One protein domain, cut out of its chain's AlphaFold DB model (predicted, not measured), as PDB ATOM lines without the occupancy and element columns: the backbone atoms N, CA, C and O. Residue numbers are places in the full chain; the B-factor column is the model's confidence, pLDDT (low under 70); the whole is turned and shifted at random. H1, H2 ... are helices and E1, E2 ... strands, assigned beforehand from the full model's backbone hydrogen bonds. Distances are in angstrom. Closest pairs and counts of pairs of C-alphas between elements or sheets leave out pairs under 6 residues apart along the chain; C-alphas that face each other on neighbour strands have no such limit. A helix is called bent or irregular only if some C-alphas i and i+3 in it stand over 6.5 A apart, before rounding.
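Overview. This is residues 20 to 129 of the 131 residues of the protein "Rieske domain-containing protein" of Betaproteobacteria bacterium RIFCSPLOWO2_02_FULL_67_19 (UniProt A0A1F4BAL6). A small, twisted sheet of four strands, E1 to E4, makes one side of a loose, open ring; the long hairpin E5 and E6 and the helix H1 stand across a hollow middle from it, and a long link with the short helix H2 brings the ring round again to the side of E1. The tip of the hairpin, residues 72 to 77, sticks out. The printed part has 110 residues, with six named strands and then two named helices along the chain; the class is mixed, helices and strands, with 50 residues in named elements, under half. Both sheets, E1 - E2 - E3 - E4 and E5 - E6, are antiparallel. The whole is only just loose, close to compact, with a radius of gyration of the C-alphas of 16.1 A and spans of 43 by 42 by 28 A.

Along the chain. The larger sheet holds E1, residues 22 to 25, E2, residues 37 to 40, E3, residues 45 to 48, and E4, residues 54 to 57. E1 begins with C-alpha 22 at (159.821, 177.056, 142.852). E5, residues 66 to 72, is 19.0 A long. E6, residues 77 to 84, is 20.5 A long and bends by 51 degrees at residue 81. H1, residues 89 to 103, is 17.2 A long, from C-alpha 89 at (160.741, 167.804, 156.023); it is irregular, with C-alphas 95 and 98 8.3 A apart. H2, residues 121 to 124, ends with C-alpha 124 at (155.560, 166.541, 136.698).

Arrangement. E1, E2, E3 and E4 form a meander, each strand the antiparallel neighbour of the one before, and the strands' lines turn by 93 degrees from edge to edge. The edge strand E1 forms a hairpin with E2, with N 25 and O 37 2.7 A apart. E2 and E3 are a hairpin, with N 38 and O 47 at 2.9 A. E3 and the edge strand E4 are a hairpin at 133 degrees between directions, with N 48 and O 54 at 2.9 A. E4 and E5 are apart. E5 and E6 are a hairpin, with N 68 and O 82 at 2.8 A and N 79 and O 70 at 2.9 A. H1 and H2 are apart, and neither is on the larger sheet. E1 and H2 are only just apart, 8.1 A at their closest. In H1, 9 of 11 O i to N i+4 pairs are within hydrogen-bond range; H2 is too short for such a pair, and its one O i to N i+3 pair is within range.

Size, cuts and confidence. The C-alphas of Ala 30 and Arg 110, the two farthest apart, are 44.0 A apart, while those of Ser 20 and Val 129, the first and last printed, are 6.1 A apart. The printed part has no cut. The links E1 to E2, 11 residues, and H1 to H2, 17 residues, are long. The mean pLDDT of the printed part is 92.4, and no printed residue is under 70.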
ATOM      1  N   SER A  20     153.826 174.781 140.164       97.44
ATOM      2  CA  SER A  20     155.071 175.002 140.889       97.44
ATOM      3  C   SER A  20     155.438 176.478 140.866       97.44
ATOM      4  O   SER A  20     155.503 177.104 139.809       97.44
ATOM      5  N   PHE A  21     155.722 177.016 142.049       97.31
ATOM      6  CA  PHE A  21     156.261 178.364 142.229       97.31
ATOM      7  C   PHE A  21     157.773 178.367 142.438       97.31
ATOM      8  O   PHE A  21     158.365 179.438 142.490       97.31
ATOM      9  N   ILE A  22     158.393 177.196 142.585       97.75
ATOM     10  CA  ILE A  22     159.821 177.056 142.852       97.75
ATOM     11  C   ILE A  22     160.476 176.218 141.760       97.75
ATOM     12  O   ILE A  22     160.096 175.071 141.521       97.75
ATOM     13  N   SER A  23     161.451 176.804 141.068       96.38
ATOM     14  CA  SER A  23     162.275 176.091 140.093       96.38
ATOM     15  C   SER A  23     163.565 176.842 139.772       96.38
ATOM     16  O   SER A  23     163.741 178.002 140.141       96.38
ATOM     17  N   TYR A  24     164.487 176.155 139.101       95.94
ATOM     18  CA  TYR A  24     165.750 176.724 138.647       95.94
ATOM     19  C   TYR A  24     165.548 177.749 137.516       95.94
ATOM     20  O   TYR A  24     164.644 177.618 136.686       95.94
ATOM     21  N   ARG A  25     166.375 178.793 137.504       94.19
ATOM     22  CA  ARG A  25     166.381 179.895 136.539       94.19
ATOM     23  C   ARG A  25     167.803 180.037 136.010       94.19
ATOM     24  O   ARG A  25     168.662 180.532 136.722       94.19
ATOM     25  N   SER A  26     168.042 179.625 134.769       92.75
ATOM     26  CA  SER A  26     169.356 179.762 134.119       92.75
ATOM     27  C   SER A  26     169.643 181.185 133.635       92.75
ATOM     28  O   SER A  26     170.790 181.568 133.450       92.75
ATOM     29  N   GLY A  27     168.607 181.991 133.400       90.50
ATOM     30  CA  GLY A  27     168.733 183.329 132.834       90.50
ATOM     31  C   GLY A  27     168.214 184.417 133.761       90.50
ATOM     32  O   GLY A  27     167.307 184.194 134.564       90.50
ATOM     33  N   LYS A  28     168.757 185.622 133.580       88.88
ATOM     34  CA  LYS A  28     168.190 186.845 134.153       88.88
ATOM     35  C   LYS A  28     166.878 187.187 133.450       88.88
ATOM     36  O   LYS A  28     166.709 186.922 132.261       88.88
ATOM     37  N   SER A  29     165.985 187.855 134.162       83.88
ATOM     38  CA  SER A  29     164.764 188.442 133.619       83.88
ATOM     39  C   SER A  29     164.636 189.891 134.095       83.88
ATOM     40  O   SER A  29     165.325 190.317 135.023       83.88
ATOM     41  N   ALA A  30     163.711 190.658 133.511       81.50
ATOM     42  CA  ALA A  30     163.382 191.992 134.025       81.50
ATOM     43  C   ALA A  30     162.901 191.967 135.493       81.50
ATOM     44  O   ALA A  30     162.945 192.987 136.172       81.50
ATOM     45  N   ARG A  31     162.428 190.808 135.974       77.12
ATOM     46  CA  ARG A  31     161.906 190.592 137.330       77.12
ATOM     47  C   ARG A  31     162.880 189.839 138.242       77.12
ATOM     48  O   ARG A  31     162.684 189.845 139.452       77.12
ATOM     49  N   ASN A  32     163.932 189.237 137.687       80.69
ATOM     50  CA  ASN A  32     164.953 188.510 138.426       80.69
ATOM     51  C   ASN A  32     166.360 188.839 137.887       80.69
ATOM     52  O   ASN A  32     166.759 188.311 136.845       80.69
ATOM     53  N   PRO A  33     167.140 189.690 138.580       84.31
ATOM     54  CA  PRO A  33     168.480 190.060 138.135       84.31
ATOM     55  C   PRO A  33     169.521 188.948 138.341       84.31
ATOM     56  O   PRO A  33     170.624 189.047 137.792       84.31
ATOM     57  N   HIS A  34     169.200 187.905 139.114       88.69
ATOM     58  CA  HIS A  34     170.079 186.765 139.341       88.69
ATOM     59  C   HIS A  34     169.812 185.676 138.298       88.69
ATOM     60  O   HIS A  34     168.671 185.292 138.048       88.69
ATOM     61  N   ALA A  35     170.889 185.194 137.685       92.62
ATOM     62  CA  ALA A  35     170.891 183.989 136.866       92.62
ATOM     63  C   ALA A  35     171.422 182.820 137.697       92.62
ATOM     64  O   ALA A  35     172.014 183.029 138.753       92.62
ATOM     65  N   ASP A  36     171.209 181.612 137.191       95.62
ATOM     66  CA  ASP A  36     171.674 180.357 137.769       95.62
ATOM     67  C   ASP A  36     171.205 180.111 139.211       95.62
ATOM     68  O   ASP A  36     171.894 179.470 139.994       95.62
ATOM     69  N   VAL A  37     169.997 180.569 139.552       97.06
ATOM     70  CA  VAL A  37     169.411 180.445 140.898       97.06
ATOM     71  C   VAL A  37     168.183 179.546 140.919       97.06
ATOM     72  O   VAL A  37     167.436 179.449 139.948       97.06
ATOM     73  N   ILE A  38     167.902 178.934 142.065       97.56
ATOM     74  CA  ILE A  38     166.575 178.384 142.361       97.56
ATOM     75  C   ILE A  38     165.722 179.534 142.903       97.56
ATOM     76  O   ILE A  38     166.061 180.117 143.928       97.56
ATOM     77  N   HIS A  39     164.621 179.872 142.231       97.19
ATOM     78  CA  HIS A  39     163.745 180.985 142.618       97.19
ATOM     79  C   HIS A  39     162.380 180.461 143.059       97.19
ATOM     80  O   HIS A  39     161.725 179.734 142.314       97.19
ATOM     81  N   CYS A  40     161.941 180.857 144.255       97.31
ATOM     82  CA  CYS A  40     160.582 180.666 144.744       97.31
ATOM     83  C   CYS A  40     159.757 181.949 144.568       97.31
ATOM     84  O   CYS A  40     159.934 182.915 145.306       97.31
ATOM     85  N   CYS A  41     158.806 181.937 143.638       95.81
ATOM     86  CA  CYS A  41     157.947 183.078 143.320       95.81
ATOM     87  C   CYS A  41     156.819 183.335 144.328       95.81
ATOM     88  O   CYS A  41     156.078 184.291 144.137       95.81
ATOM     89  N   SER A  42     156.654 182.514 145.373       95.88
ATOM     90  CA  SER A  42     155.647 182.806 146.407       95.88
ATOM     91  C   SER A  42     155.998 184.065 147.194       95.88
ATOM     92  O   SER A  42     155.134 184.897 147.403       95.88
ATOM     93  N   GLU A  43     157.261 184.204 147.604       95.81
ATOM     94  CA  GLU A  43     157.741 185.332 148.425       95.81
ATOM     95  C   GLU A  43     159.136 185.812 147.969       95.81
ATOM     96  O   GLU A  43     159.874 186.442 148.720       95.81
ATOM     97  N   HIS A  44     159.531 185.473 146.738       95.94
ATOM     98  CA  HIS A  44     160.774 185.896 146.078       95.94
ATOM     99  C   HIS A  44     162.092 185.478 146.757       95.94
ATOM    100  O   HIS A  44     163.122 186.131 146.586       95.94
ATOM    101  N   SER A  45     162.099 184.365 147.495       97.62
ATOM    102  CA  SER A  45     163.345 183.753 147.976       97.62
ATOM    103  C   SER A  45     164.146 183.153 146.821       97.62
ATOM    104  O   SER A  45     163.594 182.400 146.013       97.62
ATOM    105  N   GLN A  46     165.445 183.440 146.774       97.69
ATOM    106  CA  GLN A  46     166.366 182.947 145.753       97.69
ATOM    107  C   GLN A  46     167.579 182.280 146.389       97.69
ATOM    108  O   GLN A  46     168.129 182.791 147.368       97.69
ATOM    109  N   TYR A  47     167.998 181.161 145.806       98.06
ATOM    110  CA  TYR A  47     169.055 180.305 146.330       98.06
ATOM    111  C   TYR A  47     170.104 180.041 145.254       98.06
ATOM    112  O   TYR A  47     169.740 179.719 144.122       98.06
ATOM    113  N   ASP A  48     171.381 180.141 145.610       97.56
ATOM    114  CA  ASP A  48     172.506 179.850 144.717       97.56
ATOM    115  C   ASP A  48     172.925 178.371 144.836       97.56
ATOM    116  O   ASP A  48     173.574 177.997 145.816       97.56
ATOM    117  N   PRO A  49     172.561 177.498 143.876       97.44
ATOM    118  CA  PRO A  49     172.885 176.077 143.929       97.44
ATOM    119  C   PRO A  49     174.381 175.778 143.745       97.44
ATOM    120  O   PRO A  49     174.796 174.665 144.058       97.44
ATOM    121  N   ALA A  50     175.190 176.719 143.240       96.88
ATOM    122  CA  ALA A  50     176.639 176.543 143.148       96.88
ATOM    123  C   ALA A  50     177.336 176.790 144.497       96.88
ATOM    124  O   ALA A  50     178.433 176.281 144.721       96.88
ATOM    125  N   ASP A  51     176.676 177.512 145.408       96.94
ATOM    126  CA  ASP A  51     177.172 177.878 146.739       96.94
ATOM    127  C   ASP A  51     176.263 177.310 147.846       96.94
ATOM    128  O   ASP A  51     175.728 178.021 148.699       96.94
ATOM    129  N   GLY A  52     176.007 175.998 147.794       96.31
ATOM    130  CA  GLY A  52     175.295 175.290 148.865       96.31
ATOM    131  C   GLY A  52     173.813 175.654 149.005       96.31
ATOM    132  O   GLY A  52     173.259 175.506 150.092       96.31
ATOM    133  N   ALA A  53     173.177 176.156 147.941       97.62
ATOM    134  CA  ALA A  53     171.836 176.744 147.968       97.62
ATOM    135  C   ALA A  53     171.695 177.889 148.984       97.62
ATOM    136  O   ALA A  53     170.612 178.096 149.541       97.62
ATOM    137  N   ARG A  54     172.775 178.645 149.233       97.56
ATOM    138  CA  ARG A  54     172.736 179.829 150.097       97.56
ATOM    139  C   ARG A  54     171.699 180.827 149.592       97.56
ATOM    140  O   ARG A  54     171.563 181.053 148.391       97.56
ATOM    141  N   VAL A  55     170.993 181.458 150.526       97.88
ATOM    142  CA  VAL A  55     170.034 182.522 150.221       97.88
ATOM    143  C   VAL A  55     170.786 183.736 149.674       97.88
ATOM    144  O   VAL A  55     171.663 184.288 150.342       97.88
ATOM    145  N   VAL A  56     170.449 184.145 148.452       97.12
ATOM    146  CA  VAL A  56     171.017 185.336 147.794       97.12
ATOM    147  C   VAL A  56     170.027 186.494 147.712       97.12
ATOM    148  O   VAL A  56     170.451 187.640 147.594       97.12
ATOM    149  N   ALA A  57     168.724 186.214 147.821       96.38
ATOM    150  CA  ALA A  57     167.673 187.223 147.903       96.38
ATOM    151  C   ALA A  57     166.406 186.679 148.590       96.38
ATOM    152  O   ALA A  57     166.187 185.467 148.667       96.38
ATOM    153  N   GLY A  58     165.546 187.596 149.042       96.38
ATOM    154  CA  GLY A  58     164.242 187.298 149.638       96.38
ATOM    155  C   GLY A  58     164.289 186.868 151.113       96.38
ATOM    156  O   GLY A  58     165.336 186.932 151.751       96.38
ATOM    157  N   PRO A  59     163.143 186.451 151.681       98.12
ATOM    158  CA  PRO A  59     162.953 186.325 153.133       98.12
ATOM    159  C   PRO A  59     163.313 184.952 153.721       98.12
ATOM    160  O   PRO A  59     163.035 184.702 154.893       98.12
ATOM    161  N   ALA A  60     163.871 184.026 152.936       98.12
ATOM    162  CA  ALA A  60     164.192 182.700 153.457       98.12
ATOM    163  C   ALA A  60     165.291 182.807 154.527       98.12
ATOM    164  O   ALA A  60     166.318 183.434 154.269       98.12
ATOM    165  N   PRO A  61     165.114 182.200 155.712       97.38
ATOM    166  CA  PRO A  61     166.064 182.361 156.812       97.38
ATOM    167  C   PRO A  61     167.295 181.454 156.679       97.38
ATOM    168  O   PRO A  61     168.260 181.620 157.419       97.38
ATOM    169  N   GLN A  62     167.255 180.469 155.777       97.88
ATOM    170  CA  GLN A  62     168.285 179.443 155.648       97.88
ATOM    171  C   GLN A  62     168.365 178.878 154.217       97.88
ATOM    172  O   GLN A  62     167.393 179.004 153.462       97.88
ATOM    173  N   PRO A  63     169.498 178.245 153.847       98.12
ATOM    174  CA  PRO A  63     169.653 177.525 152.582       98.12
ATOM    175  C   PRO A  63     168.630 176.398 152.393       98.12
ATOM    176  O   PRO A  63     168.047 175.900 153.359       98.12
ATOM    177  N   LEU A  64     168.451 175.944 151.149       98.25
ATOM    178  CA  LEU A  64     167.698 174.712 150.889       98.25
ATOM    179  C   LEU A  64     168.468 173.499 151.426       98.25
ATOM    180  O   LEU A  64     169.688 173.423 151.295       98.25
ATOM    181  N   ALA A  65     167.745 172.521 151.974       98.00
ATOM    182  CA  ALA A  65     168.337 171.244 152.356       98.00
ATOM    183  C   ALA A  65     168.932 170.551 151.119       98.00
ATOM    184  O   ALA A  65     168.234 170.354 150.119       98.00
ATOM    185  N   ALA A  66     170.208 170.184 151.189       97.88
ATOM    186  CA  ALA A  66     170.883 169.428 150.146       97.88
ATOM    187  C   ALA A  66     170.456 167.957 150.192       97.88
ATOM    188  O   ALA A  66     170.234 167.402 151.268       97.88
ATOM    189  N   ILE A  67     170.376 167.333 149.019       96.56
ATOM    190  CA  ILE A  67     170.276 165.882 148.861       96.56
ATOM    191  C   ILE A  67     171.679 165.394 148.508       96.56
ATOM    192  O   ILE A  67     172.222 165.761 147.464       96.56
ATOM    193  N   LEU A  68     172.283 164.609 149.397       96.62
ATOM    194  CA  LEU A  68     173.611 164.046 149.190       96.62
ATOM    195  C   LEU A  68     173.521 162.964 148.118       96.62
ATOM    196  O   LEU A  68     172.719 162.036 148.240       96.62
ATOM    197  N   LEU A  69     174.331 163.109 147.071       95.69
ATOM    198  CA  LEU A  69     174.378 162.186 145.947       95.69
ATOM    199  C   LEU A  69     175.723 161.465 145.905       95.69
ATOM    200  O   LEU A  69     176.769 162.113 145.939       95.69
ATOM    201  N   GLU A  70     175.681 160.147 145.756       96.38
ATOM    202  CA  GLU A  70     176.825 159.330 145.352       96.38
ATOM    203  C   GLU A  70     176.668 158.920 143.887       96.38
ATOM    204  O   GLU A  70     175.564 158.624 143.431       96.38
ATOM    205  N   HIS A  71     177.774 158.922 143.143       96.56
ATOM    206  CA  HIS A  71     177.831 158.491 141.745       96.56
ATOM    207  C   HIS A  71     178.639 157.201 141.645       96.56
ATOM    208  O   HIS A  71     179.813 157.182 142.021       96.56
ATOM    209  N   ASP A  72     178.027 156.134 141.129       96.56
ATOM    210  CA  ASP A  72     178.760 154.931 140.730       96.56
ATOM    211  C   ASP A  72     179.290 155.129 139.305       96.56
ATOM    212  O   ASP A  72     178.564 154.992 138.323       96.56
ATOM    213  N   ALA A  73     180.587 155.421 139.180       96.31
ATOM    214  CA  ALA A  73     181.233 155.656 137.889       96.31
ATOM    215  C   ALA A  73     181.232 154.433 136.948       96.31
ATOM    216  O   ALA A  73     181.465 154.583 135.750       96.31
ATOM    217  N   ARG A  74     181.008 153.217 137.463       97.50
ATOM    218  CA  ARG A  74     180.983 151.991 136.654       97.50
ATOM    219  C   ARG A  74     179.637 151.795 135.964       97.50
ATOM    220  O   ARG A  74     179.610 151.268 134.855       97.50
ATOM    221  N   THR A  75     178.541 152.156 136.629       96.06
ATOM    222  CA  THR A  75     177.173 152.001 136.101       96.06
ATOM    223  C   THR A  75     176.554 153.319 135.644       96.06
ATOM    224  O   THR A  75     175.504 153.295 135.009       96.06
ATOM    225  N   ASP A  76     177.216 154.443 135.929       94.12
ATOM    226  CA  ASP A  76     176.714 155.806 135.739       94.12
ATOM    227  C   ASP A  76     175.399 156.075 136.503       94.12
ATOM    228  O   ASP A  76     174.568 156.890 136.105       94.12
ATOM    229  N   GLU A  77     175.191 155.369 137.621       93.19
ATOM    230  CA  GLU A  77     174.014 155.515 138.482       93.19
ATOM    231  C   GLU A  77     174.248 156.549 139.593       93.19
ATOM    232  O   GLU A  77     175.364 156.740 140.083       93.19
ATOM    233  N   LEU A  78     173.161 157.196 140.021       92.94
ATOM    234  CA  LEU A  78     173.157 158.184 141.097       92.94
ATOM    235  C   LEU A  78     172.287 157.721 142.256       92.94
ATOM    236  O   LEU A  78     171.124 157.361 142.064       92.94
ATOM    237  N   PHE A  79     172.828 157.809 143.465       94.44
ATOM    238  CA  PHE A  79     172.163 157.389 144.691       94.44
ATOM    239  C   PHE A  79     171.971 158.584 145.613       94.44
ATOM    240  O   PHE A  79     172.934 159.259 145.966       94.44
ATOM    241  N   ALA A  80     170.730 158.841 146.029       93.38
ATOM    242  CA  ALA A  80     170.455 159.765 147.122       93.38
ATOM    243  C   ALA A  80     170.729 159.050 148.452       93.38
ATOM    244  O   ALA A  80     169.966 158.175 148.853       93.38
ATOM    245  N   VAL A  81     171.829 159.407 149.115       95.00
ATOM    246  CA  VAL A  81     172.328 158.698 150.309       95.00
ATOM    247  C   VAL A  81     172.017 159.415 151.620       95.00
ATOM    248  O   VAL A  81     172.215 158.862 152.697       95.00
ATOM    249  N   GLY A  82     171.511 160.644 151.545       94.62
ATOM    250  CA  GLY A  82     171.127 161.399 152.727       94.62
ATOM    251  C   GLY A  82     170.755 162.840 152.428       94.62
ATOM    252  O   GLY A  82     170.648 163.268 151.277       94.62
ATOM    253  N   THR A  83     170.574 163.592 153.500       96.44
ATOM    254  CA  THR A  83     170.204 165.005 153.501       96.44
ATOM    255  C   THR A  83     171.200 165.789 154.352       96.44
ATOM    256  O   THR A  83     171.801 165.250 155.281       96.44
ATOM    257  N   LEU A  84     171.428 167.058 154.009       95.69
ATOM    258  CA  LEU A  84     172.339 167.938 154.747       95.69
ATOM    259  C   LEU A  84     171.798 169.373 154.794       95.69
ATOM    260  O   LEU A  84     171.380 169.920 153.774       95.69
ATOM    261  N   GLY A  85     171.872 170.006 155.968       92.12
ATOM    262  CA  GLY A  85     171.502 171.411 156.176       92.12
ATOM    263  C   GLY A  85     170.168 171.599 156.902       92.12
ATOM    264  O   GLY A  85     169.755 170.756 157.693       92.12
ATOM    265  N   GLY A  86     169.513 172.741 156.664       86.56
ATOM    266  CA  GLY A  86     168.249 173.114 157.305       86.56
ATOM    267  C   GLY A  86     167.064 172.288 156.802       86.56
ATOM    268  O   GLY A  86     166.330 172.715 155.911       86.56
ATOM    269  N   GLU A  87     166.882 171.089 157.352       91.50
ATOM    270  CA  GLU A  87     165.794 170.192 156.970       91.50
ATOM    271  C   GLU A  87     164.426 170.717 157.410       91.50
ATOM    272  O   GLU A  87     164.142 170.884 158.593       91.50
ATOM    273  N   MET A  88     163.532 170.893 156.437       94.31
ATOM    274  CA  MET A  88     162.152 171.331 156.670       94.31
ATOM    275  C   MET A  88     161.136 170.189 156.550       94.31
ATOM    276  O   MET A  88     159.930 170.427 156.606       94.31
ATOM    277  N   PHE A  89     161.593 168.944 156.378       95.19
ATOM    278  CA  PHE A  89     160.741 167.804 156.023       95.19
ATOM    279  C   PHE A  89     159.695 167.485 157.092       95.19
ATOM    280  O   PHE A  89     158.519 167.354 156.767       95.19
ATOM    281  N   ASN A  90     160.080 167.440 158.370       94.50
ATOM    282  CA  ASN A  90     159.130 167.171 159.457       94.50
ATOM    283  C   ASN A  90     158.047 168.255 159.545       94.50
ATOM    284  O   ASN A  90     156.862 167.943 159.669       94.50
ATOM    285  N   GLN A  91     158.438 169.527 159.420       96.25
ATOM    286  CA  GLN A  91     157.493 170.642 159.417       96.25
ATOM    287  C   GLN A  91     156.577 170.594 158.189       96.25
ATOM    288  O   GLN A  91     155.372 170.805 158.310       96.25
ATOM    289  N   PHE A  92     157.135 170.282 157.019       96.38
ATOM    290  CA  PHE A  92     156.400 170.097 155.775       96.38
ATOM    291  C   PHE A  92     155.349 168.990 155.893       96.38
ATOM    292  O   PHE A  92     154.165 169.244 155.668       96.38
ATOM    293  N   PHE A  93     155.758 167.786 156.297       93.56
ATOM    294  CA  PHE A  93     154.850 166.648 156.415       93.56
ATOM    295  C   PHE A  93     153.783 166.880 157.480       93.56
ATOM    296  O   PHE A  93     152.629 166.547 157.238       93.56
ATOM    297  N   SER A  94     154.127 167.513 158.607       94.69
ATOM    298  CA  SER A  94     153.144 167.888 159.627       94.69
ATOM    299  C   SER A  94     152.135 168.917 159.104       94.69
ATOM    300  O   SER A  94     150.930 168.736 159.270       94.69
ATOM    301  N   LYS A  95     152.597 169.976 158.424       96.19
ATOM    302  CA  LYS A  95     151.727 171.054 157.924       96.19
ATOM    303  C   LYS A  95     150.787 170.588 156.811       96.19
ATOM    304  O   LYS A  95     149.653 171.055 156.740       96.19
ATOM    305  N   PHE A  96     151.252 169.705 155.930       93.81
ATOM    306  CA  PHE A  96     150.515 169.297 154.728       93.81
ATOM    307  C   PHE A  96     149.980 167.862 154.777       93.81
ATOM    308  O   PHE A  96     149.505 167.368 153.756       93.81
ATOM    309  N   GLU A  97     150.004 167.209 155.943       91.62
ATOM    310  CA  GLU A  97     149.637 165.796 156.118       91.62
ATOM    311  C   GLU A  97     148.325 165.426 155.415       91.62
ATOM    312  O   GLU A  97     148.295 164.530 154.570       91.62
ATOM    313  N   PHE A  98     147.245 166.149 155.725       90.38
ATOM    314  CA  PHE A  98     145.918 165.868 155.179       90.38
ATOM    315  C   PHE A  98     145.882 165.984 153.649       90.38
ATOM    316  O   PHE A  98     145.342 165.118 152.961       90.38
ATOM    317  N   ARG A  99     146.505 167.034 153.103       89.62
ATOM    318  CA  ARG A  99     146.571 167.260 151.656       89.62
ATOM    319  C   ARG A  99     147.353 166.147 150.961       89.62
ATOM    320  O   ARG A  99     146.870 165.586 149.981       89.62
ATOM    321  N   LEU A 100     148.521 165.792 151.494       90.06
ATOM    322  CA  LEU A 100     149.360 164.726 150.945       90.06
ATOM    323  C   LEU A 100     148.663 163.362 151.015       90.06
ATOM    324  O   LEU A 100     148.808 162.556 150.095       90.06
ATOM    325  N   ALA A 101     147.880 163.102 152.066       88.31
ATOM    326  CA  ALA A 101     147.095 161.878 152.188       88.31
ATOM    327  C   ALA A 101     146.027 161.759 151.087       88.31
ATOM    328  O   ALA A 101     145.859 160.672 150.527       88.31
ATOM    329  N   LEU A 102     145.354 162.862 150.740       88.25
ATOM    330  CA  LEU A 102     144.397 162.908 149.630       88.25
ATOM    331  C   LEU A 102     145.089 162.731 148.272       88.25
ATOM    332  O   LEU A 102     144.652 161.916 147.462       88.25
ATOM    333  N   GLU A 103     146.194 163.445 148.043       86.19
ATOM    334  CA  GLU A 103     146.953 163.402 146.783       86.19
ATOM    335  C   GLU A 103     147.568 162.020 146.497       86.19
ATOM    336  O   GLU A 103     147.761 161.661 145.337       86.19
ATOM    337  N   ASN A 104     147.850 161.233 147.541       83.69
ATOM    338  CA  ASN A 104     148.478 159.913 147.436       83.69
ATOM    339  C   ASN A 104     147.538 158.759 147.827       83.69
ATOM    340  O   ASN A 104     148.010 157.676 148.173       83.69
ATOM    341  N   SER A 105     146.216 158.981 147.813       83.00
ATOM    342  CA  SER A 105     145.189 157.952 148.067       83.00
ATOM    343  C   SER A 105     145.450 157.102 149.326       83.00
ATOM    344  O   SER A 105     145.297 155.883 149.314       83.00
ATOM    345  N   GLY A 106     145.905 157.735 150.414       71.25
ATOM    346  CA  GLY A 106     146.208 157.061 151.684       71.25
ATOM    347  C   GLY A 106     147.502 156.231 151.709       71.25
ATOM    348  O   GLY A 106     147.830 155.654 152.743       71.25
ATOM    349  N   ALA A 107     148.279 156.191 150.623       77.06
ATOM    350  CA  ALA A 107     149.559 155.481 150.551       77.06
ATOM    351  C   ALA A 107     150.767 156.337 150.979       77.06
ATOM    352  O   ALA A 107     151.897 155.869 150.892       77.06
ATOM    353  N   ALA A 108     150.551 157.560 151.476       75.62
ATOM    354  CA  ALA A 108     151.616 158.521 151.796       75.62
ATOM    355  C   ALA A 108     152.655 158.011 152.816       75.62
ATOM    356  O   ALA A 108     153.789 158.474 152.815       75.62
ATOM    357  N   ARG A 109     152.279 157.060 153.685       76.44
ATOM    358  CA  ARG A 109     153.175 156.444 154.685       76.44
ATOM    359  C   ARG A 109     153.708 155.070 154.273       76.44
ATOM    360  O   ARG A 109     154.421 154.435 155.045       76.44
ATOM    361  N   ARG A 110     153.329 154.566 153.094       81.25
ATOM    362  CA  ARG A 110     153.844 153.292 152.592       81.25
ATOM    363  C   ARG A 110     155.301 153.499 152.195       81.25
ATOM    364  O   ARG A 110     155.605 154.449 151.480       81.25
ATOM    365  N   ALA A 111     156.175 152.601 152.641       80.44
ATOM    366  CA  ALA A 111     157.552 152.589 152.172       80.44
ATOM    367  C   ALA A 111     157.568 152.515 150.638       80.44
ATOM    368  O   ALA A 111     156.872 151.690 150.037       80.44
ATOM    369  N   VAL A 112     158.322 153.419 150.021       76.38
ATOM    370  CA  VAL A 112     158.588 153.387 148.582       76.38
ATOM    371  C   VAL A 112     159.601 152.283 148.266       76.38
ATOM    372  O   VAL A 112     160.216 151.716 149.170       76.38
ATOM    373  N   ALA A 113     159.742 151.950 146.983       75.06
ATOM    374  CA  ALA A 113     160.760 151.011 146.523       75.06
ATOM    375  C   ALA A 113     162.183 151.575 146.715       75.06
ATOM    376  O   ALA A 113     162.372 152.760 146.981       75.06
ATOM    377  N   ASP A 114     163.179 150.713 146.528       76.81
ATOM    378  CA  ASP A 114     164.613 151.032 146.518       76.81
ATOM    379  C   ASP A 114     165.022 152.013 145.404       76.81
ATOM    380  O   ASP A 114     166.089 152.621 145.467       76.81
ATOM    381  N   ARG A 115     164.171 152.181 144.386       79.38
ATOM    382  CA  ARG A 115     164.393 153.062 143.236       79.38
ATOM    383  C   ARG A 115     163.241 154.045 143.058       79.38
ATOM    384  O   ARG A 115     162.070 153.695 143.212       79.38
ATOM    385  N   ALA A 116     163.582 155.268 142.659       82.19
ATOM    386  CA  ALA A 116     162.628 156.307 142.292       82.19
ATOM    387  C   ALA A 116     162.915 156.819 140.876       82.19
ATOM    388  O   ALA A 116     164.067 157.011 140.491       82.19
ATOM    389  N   THR A 117     161.858 157.064 140.103       86.50
ATOM    390  CA  THR A 117     161.980 157.658 138.770       86.50
ATOM    391  C   THR A 117     162.179 159.164 138.893       86.50
ATOM    392  O   THR A 117     161.341 159.856 139.475       86.50
ATOM    393  N   VAL A 118     163.250 159.686 138.296       89.25
ATOM    394  CA  VAL A 118     163.425 161.133 138.121       89.25
ATOM    395  C   VAL A 118     162.475 161.608 137.027       89.25
ATOM    396  O   VAL A 118     162.481 161.086 135.913       89.25
ATOM    397  N   VAL A 119     161.655 162.605 137.345       92.62
ATOM    398  CA  VAL A 119     160.707 163.207 136.404       92.62
ATOM    399  C   VAL A 119     161.086 164.676 136.220       92.62
ATOM    400  O   VAL A 119     161.124 165.401 137.218       92.62
ATOM    401  N   PRO A 120     161.358 165.137 134.983       94.88
ATOM    402  CA  PRO A 120     161.552 166.557 134.708       94.88
ATOM    403  C   PRO A 120     160.359 167.376 135.205       94.88
ATOM    404  O   PRO A 120     159.210 166.936 135.102       94.88
ATOM    405  N   LEU A 121     160.609 168.565 135.752       94.44
ATOM    406  CA  LEU A 121     159.559 169.356 136.394       94.44
ATOM    407  C   LEU A 121     158.434 169.729 135.415       94.44
ATOM    408  O   LEU A 121     157.268 169.740 135.802       94.44
ATOM    409  N   GLU A 122     158.767 169.974 134.150       94.38
ATOM    410  CA  GLU A 122     157.827 170.220 133.051       94.38
ATOM    411  C   GLU A 122     156.892 169.041 132.761       94.38
ATOM    412  O   GLU A 122     155.783 169.246 132.280       94.38
ATOM    413  N   ASN A 123     157.308 167.823 133.111       96.12
ATOM    414  CA  ASN A 123     156.501 166.615 132.965       96.12
ATOM    415  C   ASN A 123     155.740 166.273 134.254       96.12
ATOM    416  O   ASN A 123     154.727 165.578 134.213       96.12
ATOM    417  N   TYR A 124     156.222 166.740 135.409       94.12
ATOM    418  CA  TYR A 124     155.560 166.541 136.698       94.12
ATOM    419  C   TYR A 124     154.412 167.536 136.930       94.12
ATOM    420  O   TYR A 124     153.381 167.168 137.501       94.12
ATOM    421  N   CYS A 125     154.600 168.789 136.511       95.69
ATOM    422  CA  CYS A 125     153.756 169.920 136.868       95.69
ATOM    423  C   CYS A 125     153.167 170.611 135.631       95.69
ATOM    424  O   CYS A 125     153.905 170.994 134.725       95.69
ATOM    425  N   ARG A 126     151.845 170.837 135.618       96.25
ATOM    426  CA  ARG A 126     151.140 171.478 134.490       96.25
ATOM    427  C   ARG A 126     151.549 172.931 134.260       96.25
ATOM    428  O   ARG A 126     151.597 173.368 133.113       96.25
ATOM    429  N   GLN A 127     151.821 173.683 135.325       96.38
ATOM    430  CA  GLN A 127     152.186 175.092 135.235       96.38
ATOM    431  C   GLN A 127     153.394 175.422 136.110       96.38
ATOM    432  O   GLN A 127     153.384 175.243 137.325       96.38
ATOM    433  N   GLN A 128     154.417 176.022 135.505       94.69
ATOM    434  CA  GLN A 128     155.543 176.594 136.237       94.69
ATOM    435  C   GLN A 128     155.431 178.116 136.252       94.69
ATOM    436  O   GLN A 128     155.439 178.761 135.204       94.69
ATOM    437  N   VAL A 129     155.330 178.698 137.444       94.06
ATOM    438  CA  VAL A 129     155.293 180.152 137.612       94.06
ATOM    439  C   VAL A 129     156.707 180.701 137.517       94.06
ATOM    440  O   VAL A 129     157.601 180.286 138.256       94.06
TER     441      VAL A 129